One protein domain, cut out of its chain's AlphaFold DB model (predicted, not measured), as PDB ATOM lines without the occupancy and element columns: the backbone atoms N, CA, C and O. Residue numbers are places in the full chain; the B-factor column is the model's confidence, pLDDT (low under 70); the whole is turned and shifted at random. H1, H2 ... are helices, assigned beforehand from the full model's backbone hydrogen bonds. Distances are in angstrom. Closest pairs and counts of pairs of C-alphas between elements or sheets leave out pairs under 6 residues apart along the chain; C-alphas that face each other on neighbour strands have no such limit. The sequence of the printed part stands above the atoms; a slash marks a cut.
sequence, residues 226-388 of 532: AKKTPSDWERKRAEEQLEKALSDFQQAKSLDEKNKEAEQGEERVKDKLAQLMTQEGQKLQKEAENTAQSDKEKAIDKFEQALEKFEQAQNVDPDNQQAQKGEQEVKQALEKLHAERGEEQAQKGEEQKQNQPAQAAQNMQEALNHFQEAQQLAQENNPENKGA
ATOM      1  N   ALA A 226     214.392 243.104 339.117       95.62
ATOM      2  CA  ALA A 226     214.033 242.473 337.843       95.62
ATOM      3  C   ALA A 226     213.846 243.472 336.681       95.62
ATOM      4  O   ALA A 226     213.711 243.068 335.522       95.62
ATOM      5  N   LYS A 227     213.817 244.783 336.956       94.75
ATOM      6  CA  LYS A 227     213.812 245.810 335.905       94.75
ATOM      7  C   LYS A 227     215.111 245.718 335.100       94.75
ATOM      8  O   LYS A 227     216.177 245.513 335.656       94.75
ATOM      9  N   LYS A 228     215.047 245.933 333.780       91.31
ATOM     10  CA  LYS A 228     216.222 245.814 332.889       91.31
ATOM     11  C   LYS A 228     217.376 246.752 333.279       91.31
ATOM     12  O   LYS A 228     218.538 246.396 333.124       91.31
ATOM     13  N   THR A 229     217.049 247.955 333.743       90.00
ATOM     14  CA  THR A 229     218.005 248.987 334.169       90.00
ATOM     15  C   THR A 229     217.423 249.739 335.370       90.00
ATOM     16  O   THR A 229     216.835 250.807 335.179       90.00
ATOM     17  N   PRO A 230     217.501 249.176 336.590       90.62
ATOM     18  CA  PRO A 230     217.033 249.863 337.783       90.62
ATOM     19  C   PRO A 230     217.974 251.033 338.072       90.62
ATOM     20  O   PRO A 230     219.199 250.880 338.018       90.62
ATOM     21  N   SER A 231     217.394 252.197 338.346       94.06
ATOM     22  CA  SER A 231     218.141 253.395 338.735       94.06
ATOM     23  C   SER A 231     218.784 253.234 340.117       94.06
ATOM     24  O   SER A 231     218.377 252.378 340.903       94.06
ATOM     25  N   ASP A 232     219.779 254.063 340.440       90.56
ATOM     26  CA  ASP A 232     220.543 253.915 341.690       90.56
ATOM     27  C   ASP A 232     219.656 254.047 342.943       90.56
ATOM     28  O   ASP A 232     219.794 253.278 343.891       90.56
ATOM     29  N   TRP A 233     218.655 254.939 342.927       93.50
ATOM     30  CA  TRP A 233     217.699 255.052 344.035       93.50
ATOM     31  C   TRP A 233     216.769 253.831 344.150       93.50
ATOM     32  O   TRP A 233     216.366 253.467 345.252       93.50
ATOM     33  N   GLU A 234     216.424 253.178 343.031       95.38
ATOM     34  CA  GLU A 234     215.633 251.939 343.037       95.38
ATOM     35  C   GLU A 234     216.439 250.776 343.613       95.38
ATOM     36  O   GLU A 234     215.887 249.986 344.375       95.38
ATOM     37  N   ARG A 235     217.737 250.697 343.296       94.25
ATOM     38  CA  ARG A 235     218.653 249.706 343.881       94.25
ATOM     39  C   ARG A 235     218.790 249.900 345.385       94.25
ATOM     40  O   ARG A 235     218.556 248.949 346.119       94.25
ATOM     41  N   LYS A 236     219.033 251.134 345.837       94.69
ATOM     42  CA  LYS A 236     219.091 251.460 347.270       94.69
ATOM     43  C   LYS A 236     217.790 251.106 347.996       94.69
ATOM     44  O   LYS A 236     217.798 250.544 349.081       94.69
ATOM     45  N   ARG A 237     216.640 251.373 347.376       96.50
ATOM     46  CA  ARG A 237     215.346 250.967 347.942       96.50
ATOM     47  C   ARG A 237     215.187 249.443 348.017       96.50
ATOM     48  O   ARG A 237     214.547 248.956 348.945       96.50
ATOM     49  N   ALA A 238     215.696 248.705 347.031       97.56
ATOM     50  CA  ALA A 238     215.680 247.244 347.049       97.56
ATOM     51  C   ALA A 238     216.612 246.685 348.138       97.56
ATOM     52  O   ALA A 238     216.220 245.753 348.830       97.56
ATOM     53  N   GLU A 239     217.781 247.296 348.341       96.50
ATOM     54  CA  GLU A 239     218.696 247.007 349.452       96.50
ATOM     55  C   GLU A 239     217.987 247.174 350.804       96.50
ATOM     56  O   GLU A 239     217.862 246.206 351.546       96.50
ATOM     57  N   GLU A 240     217.365 248.333 351.063       97.62
ATOM     58  CA  GLU A 240     216.591 248.581 352.295       97.62
ATOM     59  C   GLU A 240     215.445 247.567 352.508       97.62
ATOM     60  O   GLU A 240     215.054 247.265 353.638       97.62
ATOM     61  N   GLN A 241     214.838 247.069 351.425       98.38
ATOM     62  CA  GLN A 241     213.795 246.040 351.494       98.38
ATOM     63  C   GLN A 241     214.371 244.671 351.858       98.38
ATOM     64  O   GLN A 241     213.772 243.959 352.664       98.38
ATOM     65  N   LEU A 242     215.527 244.316 351.298       98.44
ATOM     66  CA  LEU A 242     216.225 243.084 351.638       98.44
ATOM     67  C   LEU A 242     216.761 243.123 353.077       98.44
ATOM     68  O   LEU A 242     216.600 242.142 353.788       98.44
ATOM     69  N   GLU A 243     217.290 244.249 353.562       97.88
ATOM     70  CA  GLU A 243     217.704 244.399 354.968       97.88
ATOM     71  C   GLU A 243     216.533 244.184 355.939       97.88
ATOM     72  O   GLU A 243     216.652 243.472 356.939       97.88
ATOM     73  N   LYS A 244     215.358 244.746 355.621       98.19
ATOM     74  CA  LYS A 244     214.129 244.511 356.398       98.19
ATOM     75  C   LYS A 244     213.708 243.047 356.358       98.19
ATOM     76  O   LYS A 244     213.349 242.498 357.397       98.19
ATOM     77  N   ALA A 245     213.766 242.418 355.183       98.62
ATOM     78  CA  ALA A 245     213.470 240.999 355.041       98.62
ATOM     79  C   ALA A 245     214.437 240.137 355.866       98.62
ATOM     80  O   ALA A 245     213.991 239.224 356.556       98.62
ATOM     81  N   LEU A 246     215.732 240.462 355.855       98.38
ATOM     82  CA  LEU A 246     216.755 239.765 356.630       98.38
ATOM     83  C   LEU A 246     216.459 239.845 358.129       98.38
ATOM     84  O   LEU A 246     216.423 238.817 358.805       98.38
ATOM     85  N   SER A 247     216.178 241.051 358.629       98.38
ATOM     86  CA  SER A 247     215.825 241.271 360.034       98.38
ATOM     87  C   SER A 247     214.563 240.499 360.439       98.38
ATOM     88  O   SER A 247     214.554 239.832 361.475       98.38
ATOM     89  N   ASP A 248     213.515 240.510 359.608       98.56
ATOM     90  CA  ASP A 248     212.279 239.771 359.880       98.56
ATOM     91  C   ASP A 248     212.501 238.238 359.839       98.56
ATOM     92  O   ASP A 248     211.955 237.522 360.680       98.56
ATOM     93  N   PHE A 249     213.333 237.705 358.931       98.62
ATOM     94  CA  PHE A 249     213.693 236.277 358.928       98.62
ATOM     95  C   PHE A 249     214.502 235.875 360.171       98.62
ATOM     96  O   PHE A 249     214.216 234.843 360.780       98.62
ATOM     97  N   GLN A 250     215.455 236.704 360.604       98.12
ATOM     98  CA  GLN A 250     216.215 236.477 361.838       98.12
ATOM     99  C   GLN A 250     215.312 236.506 363.076       98.12
ATOM    100  O   GLN A 250     215.440 235.660 363.963       98.12
ATOM    101  N   GLN A 251     214.348 237.428 363.116       98.00
ATOM    102  CA  GLN A 251     213.340 237.480 364.171       98.00
ATOM    103  C   GLN A 251     212.439 236.237 364.165       98.00
ATOM    104  O   GLN A 251     212.097 235.722 365.227       98.00
ATOM    105  N   ALA A 252     212.065 235.723 362.991       98.50
ATOM    106  CA  ALA A 252     211.316 234.473 362.893       98.50
ATOM    107  C   ALA A 252     212.124 233.279 363.429       98.50
ATOM    108  O   ALA A 252     211.590 232.459 364.172       98.50
ATOM    109  N   LYS A 253     213.416 233.207 363.098       97.75
ATOM    110  CA  LYS A 253     214.326 232.144 363.545       97.75
ATOM    111  C   LYS A 253     214.607 232.188 365.049       97.75
ATOM    112  O   LYS A 253     214.721 231.136 365.664       97.75
ATOM    113  N   SER A 254     214.677 233.374 365.657       97.56
ATOM    114  CA  SER A 254     214.846 233.498 367.115       97.56
ATOM    115  C   SER A 254     213.599 233.082 367.904       97.56
ATOM    116  O   SER A 254     213.713 232.658 369.051       97.56
ATOM    117  N   LEU A 255     212.413 233.182 367.294       97.50
ATOM    118  CA  LEU A 255     211.149 232.722 367.873       97.50
ATOM    119  C   LEU A 255     210.923 231.217 367.670       97.50
ATOM    120  O   LEU A 255     210.382 230.551 368.549       97.50
ATOM    121  N   ASP A 256     211.332 230.672 366.523       97.81
ATOM    122  CA  ASP A 256     211.300 229.237 366.243       97.81
ATOM    123  C   ASP A 256     212.545 228.811 365.459       97.81
ATOM    124  O   ASP A 256     212.585 228.877 364.230       97.81
ATOM    125  N   GLU A 257     213.547 228.299 366.176       96.00
ATOM    126  CA  GLU A 257     214.806 227.814 365.591       96.00
ATOM    127  C   GLU A 257     214.595 226.686 364.566       96.00
ATOM    128  O   GLU A 257     215.464 226.426 363.738       96.00
ATOM    129  N   LYS A 258     213.446 225.993 364.606       96.62
ATOM    130  CA  LYS A 258     213.112 224.903 363.674       96.62
ATOM    131  C   LYS A 258     212.362 225.390 362.434       96.62
ATOM    132  O   LYS A 258     211.992 224.564 361.591       96.62
ATOM    133  N   ASN A 259     212.124 226.695 362.308       97.25
ATOM    134  CA  ASN A 259     211.471 227.286 361.151       97.25
ATOM    135  C   ASN A 259     212.417 227.291 359.938       97.25
ATOM    136  O   ASN A 259     213.146 228.248 359.678       97.25
ATOM    137  N   LYS A 260     212.360 226.206 359.160       97.44
ATOM    138  CA  LYS A 260     213.164 226.024 357.942       97.44
ATOM    139  C   LYS A 260     212.921 227.099 356.883       97.44
ATOM    140  O   LYS A 260     213.830 227.418 356.129       97.44
ATOM    141  N   GLU A 261     211.703 227.635 356.794       97.75
ATOM    142  CA  GLU A 261     211.389 228.679 355.813       97.75
ATOM    143  C   GLU A 261     212.093 229.992 356.173       97.75
ATOM    144  O   GLU A 261     212.618 230.661 355.286       97.75
ATOM    145  N   ALA A 262     212.164 230.322 357.468       98.12
ATOM    146  CA  ALA A 262     212.929 231.464 357.955       98.12
ATOM    147  C   ALA A 262     214.435 231.289 357.733       98.12
ATOM    148  O   ALA A 262     215.076 232.214 357.251       98.12
ATOM    149  N   GLU A 263     214.983 230.107 358.023       97.81
ATOM    150  CA  GLU A 263     216.401 229.799 357.795       97.81
ATOM    151  C   GLU A 263     216.784 229.929 356.313       97.81
ATOM    152  O   GLU A 263     217.706 230.664 355.971       97.81
ATOM    153  N   GLN A 264     216.023 229.292 355.421       98.00
ATOM    154  CA  GLN A 264     216.259 229.382 353.978       98.00
ATOM    155  C   GLN A 264     216.010 230.796 353.436       98.00
ATOM    156  O   GLN A 264     216.629 231.200 352.457       98.00
ATOM    157  N   GLY A 265     215.055 231.531 354.010       98.19
ATOM    158  CA  GLY A 265     214.797 232.927 353.668       98.19
ATOM    159  C   GLY A 265     215.946 233.847 354.064       98.19
ATOM    160  O   GLY A 265     216.364 234.669 353.254       98.19
ATOM    161  N   GLU A 266     216.489 233.664 355.270       98.12
ATOM    162  CA  GLU A 266     217.665 234.382 355.765       98.12
ATOM    163  C   GLU A 266     218.854 234.197 354.812       98.12
ATOM    164  O   GLU A 266     219.425 235.187 354.361       98.12
ATOM    165  N   GLU A 267     219.181 232.949 354.465       97.69
ATOM    166  CA  GLU A 267     220.281 232.605 353.553       97.69
ATOM    167  C   GLU A 267     220.088 233.244 352.170       97.69
ATOM    168  O   GLU A 267     220.923 234.028 351.726       97.69
ATOM    169  N   ARG A 268     218.922 233.047 351.535       97.75
ATOM    170  CA  ARG A 268     218.630 233.657 350.225       97.75
ATOM    171  C   ARG A 268     218.733 235.181 350.230       97.75
ATOM    172  O   ARG A 268     219.154 235.767 349.234       97.75
ATOM    173  N   VAL A 269     218.279 235.840 351.296       98.44
ATOM    174  CA  VAL A 269     218.328 237.305 351.386       98.44
ATOM    175  C   VAL A 269     219.756 237.796 351.614       98.44
ATOM    176  O   VAL A 269     220.124 238.803 351.008       98.44
ATOM    177  N   LYS A 270     220.568 237.092 352.417       98.00
ATOM    178  CA  LYS A 270     222.002 237.390 352.559       98.00
ATOM    179  C   LYS A 270     222.715 237.302 351.217       98.00
ATOM    180  O   LYS A 270     223.345 238.280 350.825       98.00
ATOM    181  N   ASP A 271     222.506 236.217 350.473       97.50
ATOM    182  CA  ASP A 271     223.089 236.039 349.140       97.50
ATOM    183  C   ASP A 271     222.710 237.200 348.209       97.50
ATOM    184  O   ASP A 271     223.558 237.766 347.519       97.50
ATOM    185  N   LYS A 272     221.432 237.600 348.199       97.88
ATOM    186  CA  LYS A 272     220.940 238.715 347.373       97.88
ATOM    187  C   LYS A 272     221.553 240.057 347.769       97.88
ATOM    188  O   LYS A 272     221.927 240.824 346.882       97.88
ATOM    189  N   LEU A 273     221.643 240.354 349.066       98.00
ATOM    190  CA  LEU A 273     222.277 241.575 349.575       98.00
ATOM    191  C   LEU A 273     223.756 241.615 349.206       98.00
ATOM    192  O   LEU A 273     224.212 242.592 348.614       98.00
ATOM    193  N   ALA A 274     224.476 240.526 349.471       98.00
ATOM    194  CA  ALA A 274     225.889 240.420 349.161       98.00
ATOM    195  C   ALA A 274     226.138 240.562 347.651       98.00
ATOM    196  O   ALA A 274     227.029 241.303 347.240       98.00
ATOM    197  N   GLN A 275     225.313 239.939 346.802       97.00
ATOM    198  CA  GLN A 275     225.377 240.115 345.346       97.00
ATOM    199  C   GLN A 275     225.096 241.558 344.913       97.00
ATOM    200  O   GLN A 275     225.790 242.072 344.034       97.00
ATOM    201  N   LEU A 276     224.104 242.226 345.506       96.56
ATOM    202  CA  LEU A 276     223.770 243.612 345.176       96.56
ATOM    203  C   LEU A 276     224.924 244.564 345.528       96.56
ATOM    204  O   LEU A 276     225.332 245.361 344.681       96.56
ATOM    205  N   MET A 277     225.489 244.422 346.729       97.31
ATOM    206  CA  MET A 277     226.655 245.183 347.190       97.31
ATOM    207  C   MET A 277     227.889 244.897 346.324       97.31
ATOM    208  O   MET A 277     228.569 245.823 345.893       97.31
ATOM    209  N   THR A 278     228.118 243.632 345.955       98.00
ATOM    210  CA  THR A 278     229.195 243.233 345.029       98.00
ATOM    211  C   THR A 278     229.047 243.912 343.665       98.00
ATOM    212  O   THR A 278     230.019 244.422 343.112       98.00
ATOM    213  N   GLN A 279     227.834 243.955 343.103       95.94
ATOM    214  CA  GLN A 279     227.577 244.621 341.820       95.94
ATOM    215  C   GLN A 279     227.790 246.137 341.895       95.94
ATOM    216  O   GLN A 279     228.229 246.747 340.916       95.94
ATOM    217  N   GLU A 280     227.456 246.758 343.026       96.00
ATOM    218  CA  GLU A 280     227.726 248.176 343.261       96.00
ATOM    219  C   GLU A 280     229.232 248.443 343.382       96.00
ATOM    220  O   GLU A 280     229.737 249.331 342.693       96.00
ATOM    221  N   GLY A 281     229.958 247.609 344.134       97.50
ATOM    222  CA  GLY A 281     231.421 247.636 344.210       97.50
ATOM    223  C   GLY A 281     232.076 247.518 342.831       97.50
ATOM    224  O   GLY A 281     232.882 248.361 342.455       97.50
ATOM    225  N   GLN A 282     231.641 246.565 342.001       97.75
ATOM    226  CA  GLN A 282     232.137 246.402 340.623       97.75
ATOM    227  C   GLN A 282     231.837 247.611 339.725       97.75
ATOM    228  O   GLN A 282     232.645 247.977 338.867       97.75
ATOM    229  N   LYS A 283     230.668 248.247 339.890       96.19
ATOM    230  CA  LYS A 283     230.322 249.476 339.159       96.19
ATOM    231  C   LYS A 283     231.279 250.605 339.547       96.19
ATOM    232  O   LYS A 283     231.839 251.240 338.655       96.19
ATOM    233  N   LEU A 284     231.492 250.812 340.846       97.50
ATOM    234  CA  LEU A 284     232.397 251.832 341.381       97.50
ATOM    235  C   LEU A 284     233.849 251.579 340.961       97.50
ATOM    236  O   LEU A 284     234.498 252.500 340.471       97.50
ATOM    237  N   GLN A 285     234.315 250.329 341.032       98.00
ATOM    238  CA  GLN A 285     235.625 249.893 340.542       98.00
ATOM    239  C   GLN A 285     235.815 250.278 339.068       98.00
ATOM    240  O   GLN A 285     236.774 250.958 338.712       98.00
ATOM    241  N   LYS A 286     234.855 249.938 338.199       97.62
ATOM    242  CA  LYS A 286     234.917 250.288 336.772       97.62
ATOM    243  C   LYS A 286     234.888 251.800 336.532       97.62
ATOM    244  O   LYS A 286     235.533 252.313 335.617       97.62
ATOM    245  N   GLU A 287     234.103 252.543 337.305       96.75
ATOM    246  CA  GLU A 287     234.094 254.006 337.234       96.75
ATOM    247  C   GLU A 287     235.431 254.608 337.678       96.75
ATOM    248  O   GLU A 287     235.882 255.585 337.071       96.75
ATOM    249  N   ALA A 288     236.071 254.028 338.694       97.56
ATOM    250  CA  ALA A 288     237.391 254.413 339.169       97.56
ATOM    251  C   ALA A 288     238.461 254.164 338.098       97.56
ATOM    252  O   ALA A 288     239.189 255.092 337.748       97.56
ATOM    253  N   GLU A 289     238.472 252.984 337.472       96.62
ATOM    254  CA  GLU A 289     239.377 252.635 336.364       96.62
ATOM    255  C   GLU A 289     239.284 253.627 335.194       96.62
ATOM    256  O   GLU A 289     240.300 254.097 334.681       96.62
ATOM    257  N   ASN A 290     238.064 254.006 334.802       96.19
ATOM    258  CA  ASN A 290     237.852 255.004 333.747       96.19
ATOM    259  C   ASN A 290     238.317 256.408 334.166       96.19
ATOM    260  O   ASN A 290     238.730 257.202 333.320       96.19
ATOM    261  N   THR A 291     238.233 256.730 335.459       95.94
ATOM    262  CA  THR A 291     238.612 258.047 335.997       95.94
ATOM    263  C   THR A 291     240.129 258.163 336.182       95.94
ATOM    264  O   THR A 291     240.679 259.247 335.975       95.94
ATOM    265  N   ALA A 292     240.813 257.050 336.471       94.44
ATOM    266  CA  ALA A 292     242.232 256.977 336.827       94.44
ATOM    267  C   ALA A 292     243.177 257.612 335.796       94.44
ATOM    268  O   ALA A 292     244.203 258.178 336.164       94.44
ATOM    269  N   GLN A 293     242.822 257.575 334.507       90.69
ATOM    270  CA  GLN A 293     243.633 258.191 333.449       90.69
ATOM    271  C   GLN A 293     243.588 259.725 333.465       90.69
ATOM    272  O   GLN A 293     244.532 260.371 333.018       90.69
ATOM    273  N   SER A 294     242.488 260.307 333.943       93.06
ATOM    274  CA  SER A 294     242.263 261.758 333.922       93.06
ATOM    275  C   SER A 294     242.435 262.426 335.282       93.06
ATOM    276  O   SER A 294     242.873 263.572 335.349       93.06
ATOM    277  N   ASP A 295     242.069 261.730 336.357       94.75
ATOM    278  CA  ASP A 295     241.991 262.281 337.705       94.75
ATOM    279  C   ASP A 295     242.201 261.153 338.723       94.75
ATOM    280  O   ASP A 295     241.266 260.451 339.110       94.75
ATOM    281  N   LYS A 296     243.461 260.940 339.112       93.31
ATOM    282  CA  LYS A 296     243.831 259.847 340.018       93.31
ATOM    283  C   LYS A 296     243.258 260.030 341.432       93.31
ATOM    284  O   LYS A 296     242.921 259.021 342.029       93.31
ATOM    285  N   GLU A 297     243.069 261.262 341.933       91.38
ATOM    286  CA  GLU A 297     242.438 261.473 343.258       91.38
ATOM    287  C   GLU A 297     240.996 260.980 343.247       91.38
ATOM    288  O   GLU A 297     240.605 260.140 344.049       91.38
ATOM    289  N   LYS A 298     240.210 261.416 342.257       94.94
ATOM    290  CA  LYS A 298     238.824 260.946 342.136       94.94
ATOM    291  C   LYS A 298     238.726 259.448 341.867       94.94
ATOM    292  O   LYS A 298     237.674 258.857 342.107       94.94
ATOM    293  N   ALA A 299     239.761 258.844 341.286       97.44
ATOM    294  CA  ALA A 299     239.821 257.400 341.127       97.44
ATOM    295  C   ALA A 299     240.068 256.700 342.469       97.44
ATOM    296  O   ALA A 299     239.369 255.730 342.743       97.44
ATOM    297  N   ILE A 300     240.979 257.213 343.305       95.62
ATOM    298  CA  ILE A 300     241.210 256.725 344.674       95.62
ATOM    299  C   ILE A 300     239.898 256.768 345.470       95.62
ATOM    300  O   ILE A 300     239.433 255.710 345.886       95.62
ATOM    301  N   ASP A 301     239.211 257.918 345.523       95.94
ATOM    302  CA  ASP A 301     237.929 258.067 346.245       95.94
ATOM    303  C   ASP A 301     236.875 257.020 345.828       95.94
ATOM    304  O   ASP A 301     236.064 256.554 346.631       95.94
ATOM    305  N   LYS A 302     236.825 256.675 344.534       97.56
ATOM    306  CA  LYS A 302     235.869 255.690 344.005       97.56
ATOM    307  C   LYS A 302     236.293 254.258 344.281       97.56
ATOM    308  O   LYS A 302     235.427 253.418 344.513       97.56
ATOM    309  N   PHE A 303     237.588 253.967 344.227       98.31
ATOM    310  CA  PHE A 303     238.099 252.662 344.617       98.31
ATOM    311  C   PHE A 303     237.892 252.417 346.116       98.31
ATOM    312  O   PHE A 303     237.489 251.321 346.476       98.31
ATOM    313  N   GLU A 304     238.053 253.424 346.978       97.50
ATOM    314  CA  GLU A 304     237.723 253.313 348.407       97.50
ATOM    315  C   GLU A 304     236.236 253.005 348.631       97.50
ATOM    316  O   GLU A 304     235.892 252.090 349.376       97.50
ATOM    317  N   GLN A 305     235.334 253.687 347.918       97.81
ATOM    318  CA  GLN A 305     233.899 253.366 347.960       97.81
ATOM    319  C   GLN A 305     233.601 251.953 347.434       97.81
ATOM    320  O   GLN A 305     232.728 251.260 347.957       97.81
ATOM    321  N   ALA A 306     234.305 251.513 346.385       98.38
ATOM    322  CA  ALA A 306     234.182 250.151 345.873       98.38
ATOM    323  C   ALA A 306     234.635 249.122 346.919       98.38
ATOM    324  O   ALA A 306     233.965 248.105 347.101       98.38
ATOM    325  N   LEU A 307     235.736 249.411 347.617       97.62
ATOM    326  CA  LEU A 307     236.279 248.578 348.680       97.62
ATOM    327  C   LEU A 307     235.274 248.421 349.822       97.62
ATOM    328  O   LEU A 307     234.935 247.294 350.175       97.62
ATOM    329  N   GLU A 308     234.708 249.532 350.302       97.88
ATOM    330  CA  GLU A 308     233.669 249.522 351.337       97.88
ATOM    331  C   GLU A 308     232.483 248.628 350.931       97.88
ATOM    332  O   GLU A 308     231.970 247.850 351.736       97.88
ATOM    333  N   LYS A 309     232.065 248.674 349.660       97.88
ATOM    334  CA  LYS A 309     230.964 247.842 349.155       97.88
ATOM    335  C   LYS A 309     231.302 246.352 349.103       97.88
ATOM    336  O   LYS A 309     230.438 245.528 349.406       97.88
ATOM    337  N   PHE A 310     232.535 245.988 348.758       98.38
ATOM    338  CA  PHE A 310     232.972 244.592 348.815       98.38
ATOM    339  C   PHE A 310     233.103 244.079 350.253       98.38
ATOM    340  O   PHE A 310     232.733 242.937 350.522       98.38
ATOM    341  N   GLU A 311     233.558 244.913 351.185       97.25
ATOM    342  CA  GLU A 311     233.608 244.575 352.611       97.25
ATOM    343  C   GLU A 311     232.201 244.414 353.201       97.25
ATOM    344  O   GLU A 311     231.927 243.442 353.906       97.25
ATOM    345  N   GLN A 312     231.265 245.310 352.869       96.56
ATOM    346  CA  GLN A 312     229.853 245.178 353.250       96.56
ATOM    347  C   GLN A 312     229.254 243.865 352.728       96.56
ATOM    348  O   GLN A 312     228.602 243.149 353.490       96.56
ATOM    349  N   ALA A 313     229.530 243.502 351.469       97.94
ATOM    350  CA  ALA A 313     229.083 242.233 350.900       97.94
ATOM    351  C   ALA A 313     229.617 241.024 351.687       97.94
ATOM    352  O   ALA A 313     228.853 240.102 351.966       97.94
ATOM    353  N   GLN A 314     230.891 241.048 352.088       97.12
ATOM    354  CA  GLN A 314     231.519 239.978 352.875       97.12
ATOM    355  C   GLN A 314     231.044 239.926 354.327       97.12
ATOM    356  O   GLN A 314     230.955 238.852 354.912       97.12
ATOM    357  N   ASN A 315     230.691 241.065 354.921       96.62
ATOM    358  CA  ASN A 315     230.091 241.091 356.255       96.62
ATOM    359  C   ASN A 315     228.707 240.422 356.273       96.62
ATOM    360  O   ASN A 315     228.307 239.853 357.291       96.62
ATOM    361  N   VAL A 316     227.971 240.495 355.159       95.19
ATOM    362  CA  VAL A 316     226.668 239.835 354.995       95.19
ATOM    363  C   VAL A 316     226.835 238.354 354.647       95.19
ATOM    364  O   VAL A 316     226.177 237.510 355.261       95.19
ATOM    365  N   ASP A 317     227.706 238.054 353.684       95.44
ATOM    366  CA  ASP A 317     228.048 236.704 353.236       95.44
ATOM    367  C   ASP A 317     229.578 236.559 353.098       95.44
ATOM    368  O   ASP A 317     230.149 236.919 352.060       95.44
ATOM    369  N   PRO A 318     230.253 236.022 354.134       95.25
ATOM    370  CA  PRO A 318     231.702 235.841 354.123       95.25
ATOM    371  C   PRO A 318     232.207 234.907 353.021       95.25
ATOM    372  O   PRO A 318     233.377 235.004 352.655       95.25
ATOM    373  N   ASP A 319     231.356 234.027 352.486       94.19
ATOM    374  CA  ASP A 319     231.717 233.048 351.456       94.19
ATOM    375  C   ASP A 319     231.530 233.597 350.027       94.19
ATOM    376  O   ASP A 319     231.792 232.897 349.039       94.19
ATOM    377  N   ASN A 320     231.138 234.870 349.882       96.12
ATOM    378  CA  ASN A 320     230.979 235.520 348.586       96.12
ATOM    379  C   ASN A 320     232.332 235.729 347.878       96.12
ATOM    380  O   ASN A 320     232.989 236.769 347.982       96.12
ATOM    381  N   GLN A 321     232.713 234.743 347.066       96.25
ATOM    382  CA  GLN A 321     233.965 234.737 346.303       96.25
ATOM    383  C   GLN A 321     234.105 235.918 345.334       96.25
ATOM    384  O   GLN A 321     235.222 236.341 345.035       96.25
ATOM    385  N   GLN A 322     232.997 236.450 344.805       96.75
ATOM    386  CA  GLN A 322     233.055 237.600 343.901       96.75
ATOM    387  C   GLN A 322     233.408 238.880 344.656       96.75
ATOM    388  O   GLN A 322     234.181 239.680 344.132       96.75
ATOM    389  N   ALA A 323     232.877 239.051 345.867       97.75
ATOM    390  CA  ALA A 323     233.219 240.170 346.732       97.75
ATOM    391  C   ALA A 323     234.680 240.102 347.188       97.75
ATOM    392  O   ALA A 323     235.398 241.077 347.013       97.75
ATOM    393  N   GLN A 324     235.138 238.936 347.659       97.00
ATOM    394  CA  GLN A 324     236.540 238.713 348.047       97.00
ATOM    395  C   GLN A 324     237.510 239.026 346.900       97.00
ATOM    396  O   GLN A 324     238.511 239.721 347.067       97.00
ATOM    397  N   LYS A 325     237.198 238.535 345.694       96.88
ATOM    398  CA  LYS A 325     238.007 238.805 344.506       96.88
ATOM    399  C   LYS A 325     237.996 240.294 344.140       96.88
ATOM    400  O   LYS A 325     239.050 240.839 343.827       96.88
ATOM    401  N   GLY A 326     236.827 240.934 344.172       97.25
ATOM    402  CA  GLY A 326     236.686 242.365 343.899       97.25
ATOM    403  C   GLY A 326     237.460 243.228 344.896       97.25
ATOM    404  O   GLY A 326     238.171 244.138 344.481       97.25
ATOM    405  N   GLU A 327     237.402 242.894 346.188       97.06
ATOM    406  CA  GLU A 327     238.194 243.536 347.242       97.06
ATOM    407  C   GLU A 327     239.690 243.463 346.917       97.06
ATOM    408  O   GLU A 327     240.369 244.487 346.883       97.06
ATOM    409  N   GLN A 328     240.193 242.266 346.600       95.50
ATOM    410  CA  GLN A 328     241.603 242.063 346.275       95.50
ATOM    411  C   GLN A 328     242.031 242.856 345.029       95.50
ATOM    412  O   GLN A 328     243.092 243.482 345.027       95.50
ATOM    413  N   GLU A 329     241.218 242.852 343.969       96.38
ATOM    414  CA  GLU A 329     241.488 243.621 342.747       96.38
ATOM    415  C   GLU A 329     241.511 245.133 343.022       96.38
ATOM    416  O   GLU A 329     242.408 245.835 342.547       96.38
ATOM    417  N   VAL A 330     240.570 245.636 343.826       97.69
ATOM    418  CA  VAL A 330     240.510 247.048 344.223       97.69
ATOM    419  C   VAL A 330     241.699 247.438 345.091       97.69
ATOM    420  O   VAL A 330     242.321 248.465 344.822       97.69
ATOM    421  N   LYS A 331     242.077 246.624 346.084       96.44
ATOM    422  CA  LYS A 331     243.252 246.894 346.925       96.44
ATOM    423  C   LYS A 331     244.536 246.953 346.101       96.44
ATOM    424  O   LYS A 331     245.360 247.834 346.330       96.44
ATOM    425  N   GLN A 332     244.704 246.067 345.118       95.00
ATOM    426  CA  GLN A 332     245.850 246.109 344.198       95.00
ATOM    427  C   GLN A 332     245.841 247.366 343.313       95.00
ATOM    428  O   GLN A 332     246.891 247.960 343.056       95.00
ATOM    429  N   ALA A 333     244.666 247.790 342.842       96.12
ATOM    430  CA  ALA A 333     244.530 249.011 342.051       96.12
ATOM    431  C   ALA A 333     244.831 250.274 342.878       96.12
ATOM    432  O   ALA A 333     245.548 251.154 342.395       96.12
ATOM    433  N   LEU A 334     244.341 250.337 344.121       96.88
ATOM    434  CA  LEU A 334     244.643 251.404 345.078       96.88
ATOM    435  C   LEU A 334     246.137 251.459 345.392       96.88
ATOM    436  O   LEU A 334     246.738 252.522 345.263       96.88
ATOM    437  N   GLU A 335     246.753 250.319 345.719       95.50
ATOM    438  CA  GLU A 335     248.193 250.215 345.986       95.50
ATOM    439  C   GLU A 335     249.002 250.844 344.845       95.50
ATOM    440  O   GLU A 335     249.850 251.714 345.066       95.50
ATOM    441  N   LYS A 336     248.679 250.465 343.604       94.88
ATOM    442  CA  LYS A 336     249.333 251.001 342.411       94.88
ATOM    443  C   LYS A 336     249.090 252.502 342.231       94.88
ATOM    444  O   LYS A 336     250.031 253.224 341.911       94.88
ATOM    445  N   LEU A 337     247.860 252.982 342.414       95.94
ATOM    446  CA  LEU A 337     247.536 254.403 342.257       95.94
ATOM    447  C   LEU A 337     248.247 255.277 343.287       95.94
ATOM    448  O   LEU A 337     248.814 256.307 342.915       95.94
ATOM    449  N   HIS A 338     248.266 254.850 344.549       96.62
ATOM    450  CA  HIS A 338     249.010 255.527 345.603       96.62
ATOM    451  C   HIS A 338     250.511 255.529 345.299       96.62
ATOM    452  O   HIS A 338     251.146 256.577 345.388       96.62
ATOM    453  N   ALA A 339     251.085 254.416 344.834       95.62
ATOM    454  CA  ALA A 339     252.488 254.383 344.424       95.62
ATOM    455  C   ALA A 339     252.795 255.364 343.274       95.62
ATOM    456  O   ALA A 339     253.727 256.160 343.377       95.62
ATOM    457  N   GLU A 340     251.986 255.371 342.208       95.31
ATOM    458  CA  GLU A 340     252.155 256.290 341.073       95.31
ATOM    459  C   GLU A 340     252.004 257.763 341.486       95.31
ATOM    460  O   GLU A 340     252.714 258.634 340.976       95.31
ATOM    461  N   ARG A 341     251.075 258.064 342.401       95.62
ATOM    462  CA  ARG A 341     250.908 259.406 342.973       95.62
ATOM    463  C   ARG A 341     252.079 259.803 343.853       95.62
ATOM    464  O   ARG A 341     252.573 260.924 343.726       95.62
ATOM    465  N   GLY A 342     252.544 258.882 344.689       96.50
ATOM    466  CA  GLY A 342     253.731 259.044 345.511       96.50
ATOM    467  C   GLY A 342     254.947 259.411 344.667       96.50
ATOM    468  O   GLY A 342     255.638 260.385 344.956       96.50
ATOM    469  N   GLU A 343     255.169 258.695 343.565       96.69
ATOM    470  CA  GLU A 343     256.267 258.972 342.636       96.69
ATOM    471  C   GLU A 343     256.128 260.333 341.951       96.69
ATOM    472  O   GLU A 343     257.087 261.109 341.930       96.69
ATOM    473  N   GLU A 344     254.940 260.654 341.429       95.81
ATOM    474  CA  GLU A 344     254.668 261.933 340.763       95.81
ATOM    475  C   GLU A 344     254.931 263.122 341.703       95.81
ATOM    476  O   GLU A 344     255.575 264.102 341.318       95.81
ATOM    477  N   GLN A 345     254.471 263.026 342.952       96.75
ATOM    478  CA  GLN A 345     254.648 264.080 343.947       96.75
ATOM    479  C   GLN A 345     256.085 264.151 344.471       96.75
ATOM    480  O   GLN A 345     256.624 265.247 344.638       96.75
ATOM    481  N   ALA A 346     256.765 263.015 344.644       96.94
ATOM    482  CA  ALA A 346     258.175 263.001 345.022       96.94
ATOM    483  C   ALA A 346     259.055 263.654 343.944       96.94
ATOM    484  O   ALA A 346     259.958 264.423 344.275       96.94
ATOM    485  N   GLN A 347     258.778 263.393 342.660       96.94
ATOM    486  CA  GLN A 347     259.492 264.009 341.535       96.94
ATOM    487  C   GLN A 347     259.274 265.525 341.485       96.94
ATOM    488  O   GLN A 347     260.250 266.275 341.481       96.94
ATOM    489  N   LYS A 348     258.015 265.987 341.544       95.94
ATOM    490  CA  LYS A 348     257.697 267.427 341.624       95.94
ATOM    491  C   LYS A 348     258.371 268.086 342.825       95.94
ATOM    492  O   LYS A 348     258.895 269.192 342.716       95.94
ATOM    493  N   GLY A 349     258.360 267.396 343.964       96.06
ATOM    494  CA  GLY A 349     259.033 267.819 345.181       96.06
ATOM    495  C   GLY A 349     260.525 268.061 344.967       96.06
ATOM    496  O   GLY A 349     261.040 269.125 345.311       96.06
ATOM    497  N   GLU A 350     261.217 267.107 344.347       94.50
ATOM    498  CA  GLU A 350     262.657 267.209 344.103       94.50
ATOM    499  C   GLU A 350     263.006 268.316 343.098       94.50
ATOM    500  O   GLU A 350     263.925 269.100 343.342       94.50
ATOM    501  N   GLU A 351     262.236 268.461 342.017       95.56
ATOM    502  CA  GLU A 351     262.427 269.526 341.019       95.56
ATOM    503  C   GLU A 351     262.245 270.932 341.614       95.56
ATOM    504  O   GLU A 351     262.953 271.881 341.261       95.56
ATOM    505  N   GLN A 352     261.308 271.079 342.550       95.06
ATOM    506  CA  GLN A 352     260.974 272.360 343.172       95.06
ATOM    507  C   GLN A 352     261.875 272.718 344.354       95.06
ATOM    508  O   GLN A 352     261.884 273.873 344.781       95.06
ATOM    509  N   LYS A 353     262.656 271.773 344.880       91.75
ATOM    510  CA  LYS A 353     263.417 271.904 346.134       91.75
ATOM    511  C   LYS A 353     264.317 273.136 346.195       91.75
ATOM    512  O   LYS A 353     264.434 273.761 347.245       91.75
ATOM    513  N   GLN A 354     264.922 273.510 345.067       89.44
ATOM    514  CA  GLN A 354     265.835 274.655 344.987       89.44
ATOM    515  C   GLN A 354     265.111 275.998 344.820       89.44
ATOM    516  O   GLN A 354     265.540 277.003 345.380       89.44
ATOM    517  N   ASN A 355     264.016 276.023 344.056       91.94
ATOM    518  CA  ASN A 355     263.378 277.268 343.614       91.94
ATOM    519  C   ASN A 355     262.109 277.612 344.411       91.94
ATOM    520  O   ASN A 355     261.749 278.781 344.547       91.94
ATOM    521  N   GLN A 356     261.412 276.598 344.920       93.19
ATOM    522  CA  GLN A 356     260.121 276.684 345.603       93.19
ATOM    523  C   GLN A 356     260.087 275.703 346.792       93.19
ATOM    524  O   GLN A 356     259.252 274.797 346.828       93.19
ATOM    525  N   PRO A 357     260.954 275.881 347.807       90.38
ATOM    526  CA  PRO A 357     261.145 274.904 348.883       90.38
ATOM    527  C   PRO A 357     259.861 274.598 349.671       90.38
ATOM    528  O   PRO A 357     259.675 273.479 350.140       90.38
ATOM    529  N   ALA A 358     258.940 275.562 349.781       89.12
ATOM    530  CA  ALA A 358     257.660 275.362 350.459       89.12
ATOM    531  C   ALA A 358     256.726 274.410 349.693       89.12
ATOM    532  O   ALA A 358     256.100 273.552 350.310       89.12
ATOM    533  N   GLN A 359     256.655 274.543 348.365       92.62
ATOM    534  CA  GLN A 359     255.862 273.650 347.511       92.62
ATOM    535  C   GLN A 359     256.531 272.278 347.404       92.62
ATOM    536  O   GLN A 359     255.857 271.259 347.494       92.62
ATOM    537  N   ALA A 360     257.866 272.254 347.344       94.56
ATOM    538  CA  ALA A 360     258.641 271.024 347.390       94.56
ATOM    539  C   ALA A 360     258.337 270.189 348.642       94.56
ATOM    540  O   ALA A 360     258.038 269.005 348.534       94.56
ATOM    541  N   ALA A 361     258.348 270.821 349.823       93.25
ATOM    542  CA  ALA A 361     258.031 270.151 351.081       93.25
ATOM    543  C   ALA A 361     256.583 269.637 351.134       93.25
ATOM    544  O   ALA A 361     256.340 268.577 351.702       93.25
ATOM    545  N   GLN A 362     255.625 270.361 350.543       93.31
ATOM    546  CA  GLN A 362     254.234 269.903 350.445       93.31
ATOM    547  C   GLN A 362     254.116 268.659 349.562       93.31
ATOM    548  O   GLN A 362     253.614 267.641 350.031       93.31
ATOM    549  N   ASN A 363     254.659 268.700 348.344       95.50
ATOM    550  CA  ASN A 363     254.614 267.562 347.424       95.50
ATOM    551  C   ASN A 363     255.357 266.344 347.997       95.50
ATOM    552  O   ASN A 363     254.858 265.227 347.943       95.50
ATOM    553  N   MET A 364     256.524 266.537 348.619       96.62
ATOM    554  CA  MET A 364     257.246 265.444 349.280       96.62
ATOM    555  C   MET A 364     256.465 264.842 350.460       96.62
ATOM    556  O   MET A 364     256.554 263.638 350.689       96.62
ATOM    557  N   GLN A 365     255.694 265.645 351.201       95.00
ATOM    558  CA  GLN A 365     254.841 265.144 352.281       95.00
ATOM    559  C   GLN A 365     253.652 264.344 351.740       95.00
ATOM    560  O   GLN A 365     253.360 263.269 352.252       95.00
ATOM    561  N   GLU A 366     252.980 264.848 350.705       95.25
ATOM    562  CA  GLU A 366     251.907 264.116 350.017       95.25
ATOM    563  C   GLU A 366     252.432 262.793 349.451       95.25
ATOM    564  O   GLU A 366     251.804 261.749 349.614       95.25
ATOM    565  N   ALA A 367     253.639 262.813 348.877       97.75
ATOM    566  CA  ALA A 367     254.304 261.609 348.408       97.75
ATOM    567  C   ALA A 367     254.537 260.591 349.527       97.75
ATOM    568  O   ALA A 367     254.298 259.399 349.337       97.75
ATOM    569  N   LEU A 368     254.993 261.055 350.695       96.69
ATOM    570  CA  LEU A 368     255.231 260.201 351.855       96.69
ATOM    571  C   LEU A 368     253.936 259.523 352.310       96.69
ATOM    572  O   LEU A 368     253.945 258.313 352.531       96.69
ATOM    573  N   ASN A 369     252.838 260.277 352.397       95.88
ATOM    574  CA  ASN A 369     251.535 259.742 352.786       95.88
ATOM    575  C   ASN A 369     251.072 258.653 351.805       95.88
ATOM    576  O   ASN A 369     250.747 257.546 352.226       95.88
ATOM    577  N   HIS A 370     251.147 258.913 350.497       97.19
ATOM    578  CA  HIS A 370     250.750 257.926 349.496       97.19
ATOM    579  C   HIS A 370     251.631 256.673 349.494       97.19
ATOM    580  O   HIS A 370     251.120 255.563 349.374       97.19
ATOM    581  N   PHE A 371     252.951 256.794 349.675       97.50
ATOM    582  CA  PHE A 371     253.787 255.598 349.806       97.50
ATOM    583  C   PHE A 371     253.471 254.802 351.075       97.50
ATOM    584  O   PHE A 371     253.571 253.577 351.054       97.50
ATOM    585  N   GLN A 372     253.077 255.461 352.168       95.62
ATOM    586  CA  GLN A 372     252.633 254.777 353.384       95.62
ATOM    587  C   GLN A 372     251.312 254.028 353.168       95.62
ATOM    588  O   GLN A 372     251.215 252.874 353.580       95.62
ATOM    589  N   GLU A 373     250.342 254.633 352.482       95.50
ATOM    590  CA  GLU A 373     249.076 253.989 352.093       95.50
ATOM    591  C   GLU A 373     249.331 252.783 351.177       95.50
ATOM    592  O   GLU A 373     248.894 251.669 351.473       95.50
ATOM    593  N   ALA A 374     250.144 252.958 350.129       95.56
ATOM    594  CA  ALA A 374     250.564 251.862 349.256       95.56
ATOM    595  C   ALA A 374     251.274 250.745 350.041       95.56
ATOM    596  O   ALA A 374     251.043 249.562 349.805       95.56
ATOM    597  N   GLN A 375     252.109 251.099 351.024       94.56
ATOM    598  CA  GLN A 375     252.794 250.128 351.873       94.56
ATOM    599  C   GLN A 375     251.843 249.344 352.782       94.56
ATOM    600  O   GLN A 375     252.111 248.164 353.026       94.56
ATOM    601  N   GLN A 376     250.780 249.969 353.288       93.19
ATOM    602  CA  GLN A 376     249.749 249.294 354.079       93.19
ATOM    603  C   GLN A 376     248.963 248.311 353.206       93.19
ATOM    604  O   GLN A 376     248.921 247.124 353.524       93.19
ATOM    605  N   LEU A 377     248.472 248.762 352.049       92.88
ATOM    606  CA  LEU A 377     247.744 247.918 351.096       92.88
ATOM    607  C   LEU A 377     248.586 246.733 350.606       92.88
ATOM    608  O   LEU A 377     248.108 245.600 350.580       92.88
ATOM    609  N   ALA A 378     249.869 246.956 350.307       91.69
ATOM    610  CA  ALA A 378     250.789 245.888 349.922       91.69
ATOM    611  C   ALA A 378     250.943 244.823 351.020       91.69
ATOM    612  O   ALA A 378     251.013 243.633 350.715       91.69
ATOM    613  N   GLN A 379     250.990 245.232 352.296       89.88
ATOM    614  CA  GLN A 379     251.092 244.302 353.428       89.88
ATOM    615  C   GLN A 379     249.826 243.461 353.606       89.88
ATOM    616  O   GLN A 379     249.937 242.290 353.968       89.88
ATOM    617  N   GLU A 380     248.655 244.043 353.350       86.88
ATOM    618  CA  GLU A 380     247.375 243.333 353.392       86.88
ATOM    619  C   GLU A 380     247.223 242.355 352.221       86.88
ATOM    620  O   GLU A 380     246.820 241.211 352.423       86.88
ATOM    621  N   ASN A 381     247.594 242.778 351.009       82.62
ATOM    622  CA  ASN A 381     247.472 241.975 349.790       82.62
ATOM    623  C   ASN A 381     248.468 240.813 349.742       82.62
ATOM    624  O   ASN A 381     248.136 239.715 349.293       82.62
ATOM    625  N   ASN A 382     249.718 241.072 350.134       81.12
ATOM    626  CA  ASN A 382     250.786 240.086 350.127       81.12
ATOM    627  C   ASN A 382     251.812 240.390 351.234       81.12
ATOM    628  O   ASN A 382     252.690 241.237 351.044       81.12
ATOM    629  N   PRO A 383     251.798 239.643 352.351       79.12
ATOM    630  CA  PRO A 383     252.770 239.810 353.431       79.12
ATOM    631  C   PRO A 383     254.240 239.694 352.993       79.12
ATOM    632  O   PRO A 383     255.118 240.222 353.677       79.12
ATOM    633  N   GLU A 384     254.533 239.040 351.862       77.00
ATOM    634  CA  GLU A 384     255.889 238.953 351.299       77.00
ATOM    635  C   GLU A 384     256.366 240.274 350.666       77.00
ATOM    636  O   GLU A 384     257.567 240.526 350.617       77.00
ATOM    637  N   ASN A 385     255.449 241.166 350.271       76.75
ATOM    638  CA  ASN A 385     255.750 242.518 349.776       76.75
ATOM    639  C   ASN A 385     255.906 243.548 350.913       76.75
ATOM    640  O   ASN A 385     255.913 244.766 350.686       76.75
ATOM    641  N   LYS A 386     256.048 243.087 352.162       74.75
ATOM    642  CA  LYS A 386     256.289 243.953 353.316       74.75
ATOM    643  C   LYS A 386     257.594 244.727 353.119       74.75
ATOM    644  O   LYS A 386     258.683 244.167 353.180       74.75
ATOM    645  N   GLY A 387     257.469 246.034 352.910       84.31
ATOM    646  CA  GLY A 387     258.591 246.928 352.646       84.31
ATOM    647  C   GLY A 387     258.830 247.280 351.173       84.31
ATOM    648  O   GLY A 387     259.834 247.929 350.893       84.31
ATOM    649  N   ALA A 388     257.944 246.905 350.240       90.31
ATOM    650  CA  ALA A 388     258.059 247.255 348.817       90.31
ATOM    651  C   ALA A 388     258.276 248.762 348.559       90.31
ATOM    652  O   ALA A 388     259.019 249.127 347.648       90.31
TER     653      ALA A 388
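This is residues 226 to 388 of the 532 residues of an uncharacterized protein of Verrucomicrobia subdivision 3 bacterium (UniProt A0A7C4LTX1). Five helices make a long, staggered zigzag in which each helix folds back beside the one before it, and the whole is drawn out end to end. H3 sits in the middle between H2 and H4, H1 packs on the early part of H2 towards one end of the long axis, and H4 and H5 form a hairpin that reaches the other end. The 163 printed residues include five named helices in the order H1, H2, H3, H4, H5 and no named strand, and the class is all helix. The whole is loose, with a radius of gyration of the C-alphas of 21.1 A, and the C-alphas span 74 by 37 by 22 A, only just a rod.

The printed part begins at Ala 226, and residues 226 to 231 come before the first helix. H1 is residues 232 to 255, from C-alpha 232 at (220.543, 253.915, 341.690) to C-alpha 255 at (211.149, 232.722, 367.873), 35.0 A. H2, residues 260 to 292, is the longest helix by residues and runs 47.4 A from first to last C-alpha. H3 is residues 296 to 316, 30.3 A from first to last C-alpha, and its centre is the nearest to the mean of the C-alphas, at 1.8 A. H4 is residues 321 to 352, 46.4 A from first to last C-alpha. H5 is residues 357 to 381, 35.7 A, and it ends with C-alpha 381 at (247.472, 241.975, 349.790). Residues 382 to 388 follow it.

H1 and H2 form a helical hairpin and touch at a shallow tilt of 28 degrees, opposite ways. Their closest C-alphas are those of Phe 249 and Ala 262, 5.0 A apart, and H2 touches H1 with residues 262 to 276 alone. H2, H3 and H4 form an up and down bundle, three helices side by side, each running against the one before it in the chain. H2 and H3 are a helical hairpin at a shallow tilt of 10 degrees, opposite ways; they touch, with the closest C-alphas, those of Ala 274 and Ala 313, 4.1 A apart. H3 and H4, also a helical hairpin, touch at a shallow tilt of 25 degrees, opposite ways, and the closest C-alphas are those of Phe 310 and Ala 323, 4.9 A apart. H2 and H4 touch and run the same way at a shallow tilt of 26 degrees, with the C-alphas of Thr 278 and Ala 323 the closest, at 5.3 A. H2 touches H4 with residues 274 to 285 alone, and H4 touches H2 with residues 322 to 330 alone. H4 and H5 form the last helical hairpin and touch at a shallow tilt of 23 degrees, opposite ways; their closest C-alphas are those of Gly 342 and Ala 367, 3.9 A apart. H2 and H4 are the hubs, touching three helices each. H1 is apart from H3, H4 and H5, and H5 is apart from H2 and H3. In H1, H2, H3, H4 and H5 every O i to N i+4 pair of the backbone is within hydrogen-bond range.

The two C-alphas farthest apart are those of Lys 258, in the link from H1 to H2, and Asn 355, in the link from H4 to H5, at 75.3 A. The C-alphas of the first and last printed residues, Ala 226 and Ala 388, are 45.6 A apart. The four links between the helices are tight, and the printed part has no cut. The mean pLDDT of the printed part is 95.2, and no printed residue is under 70.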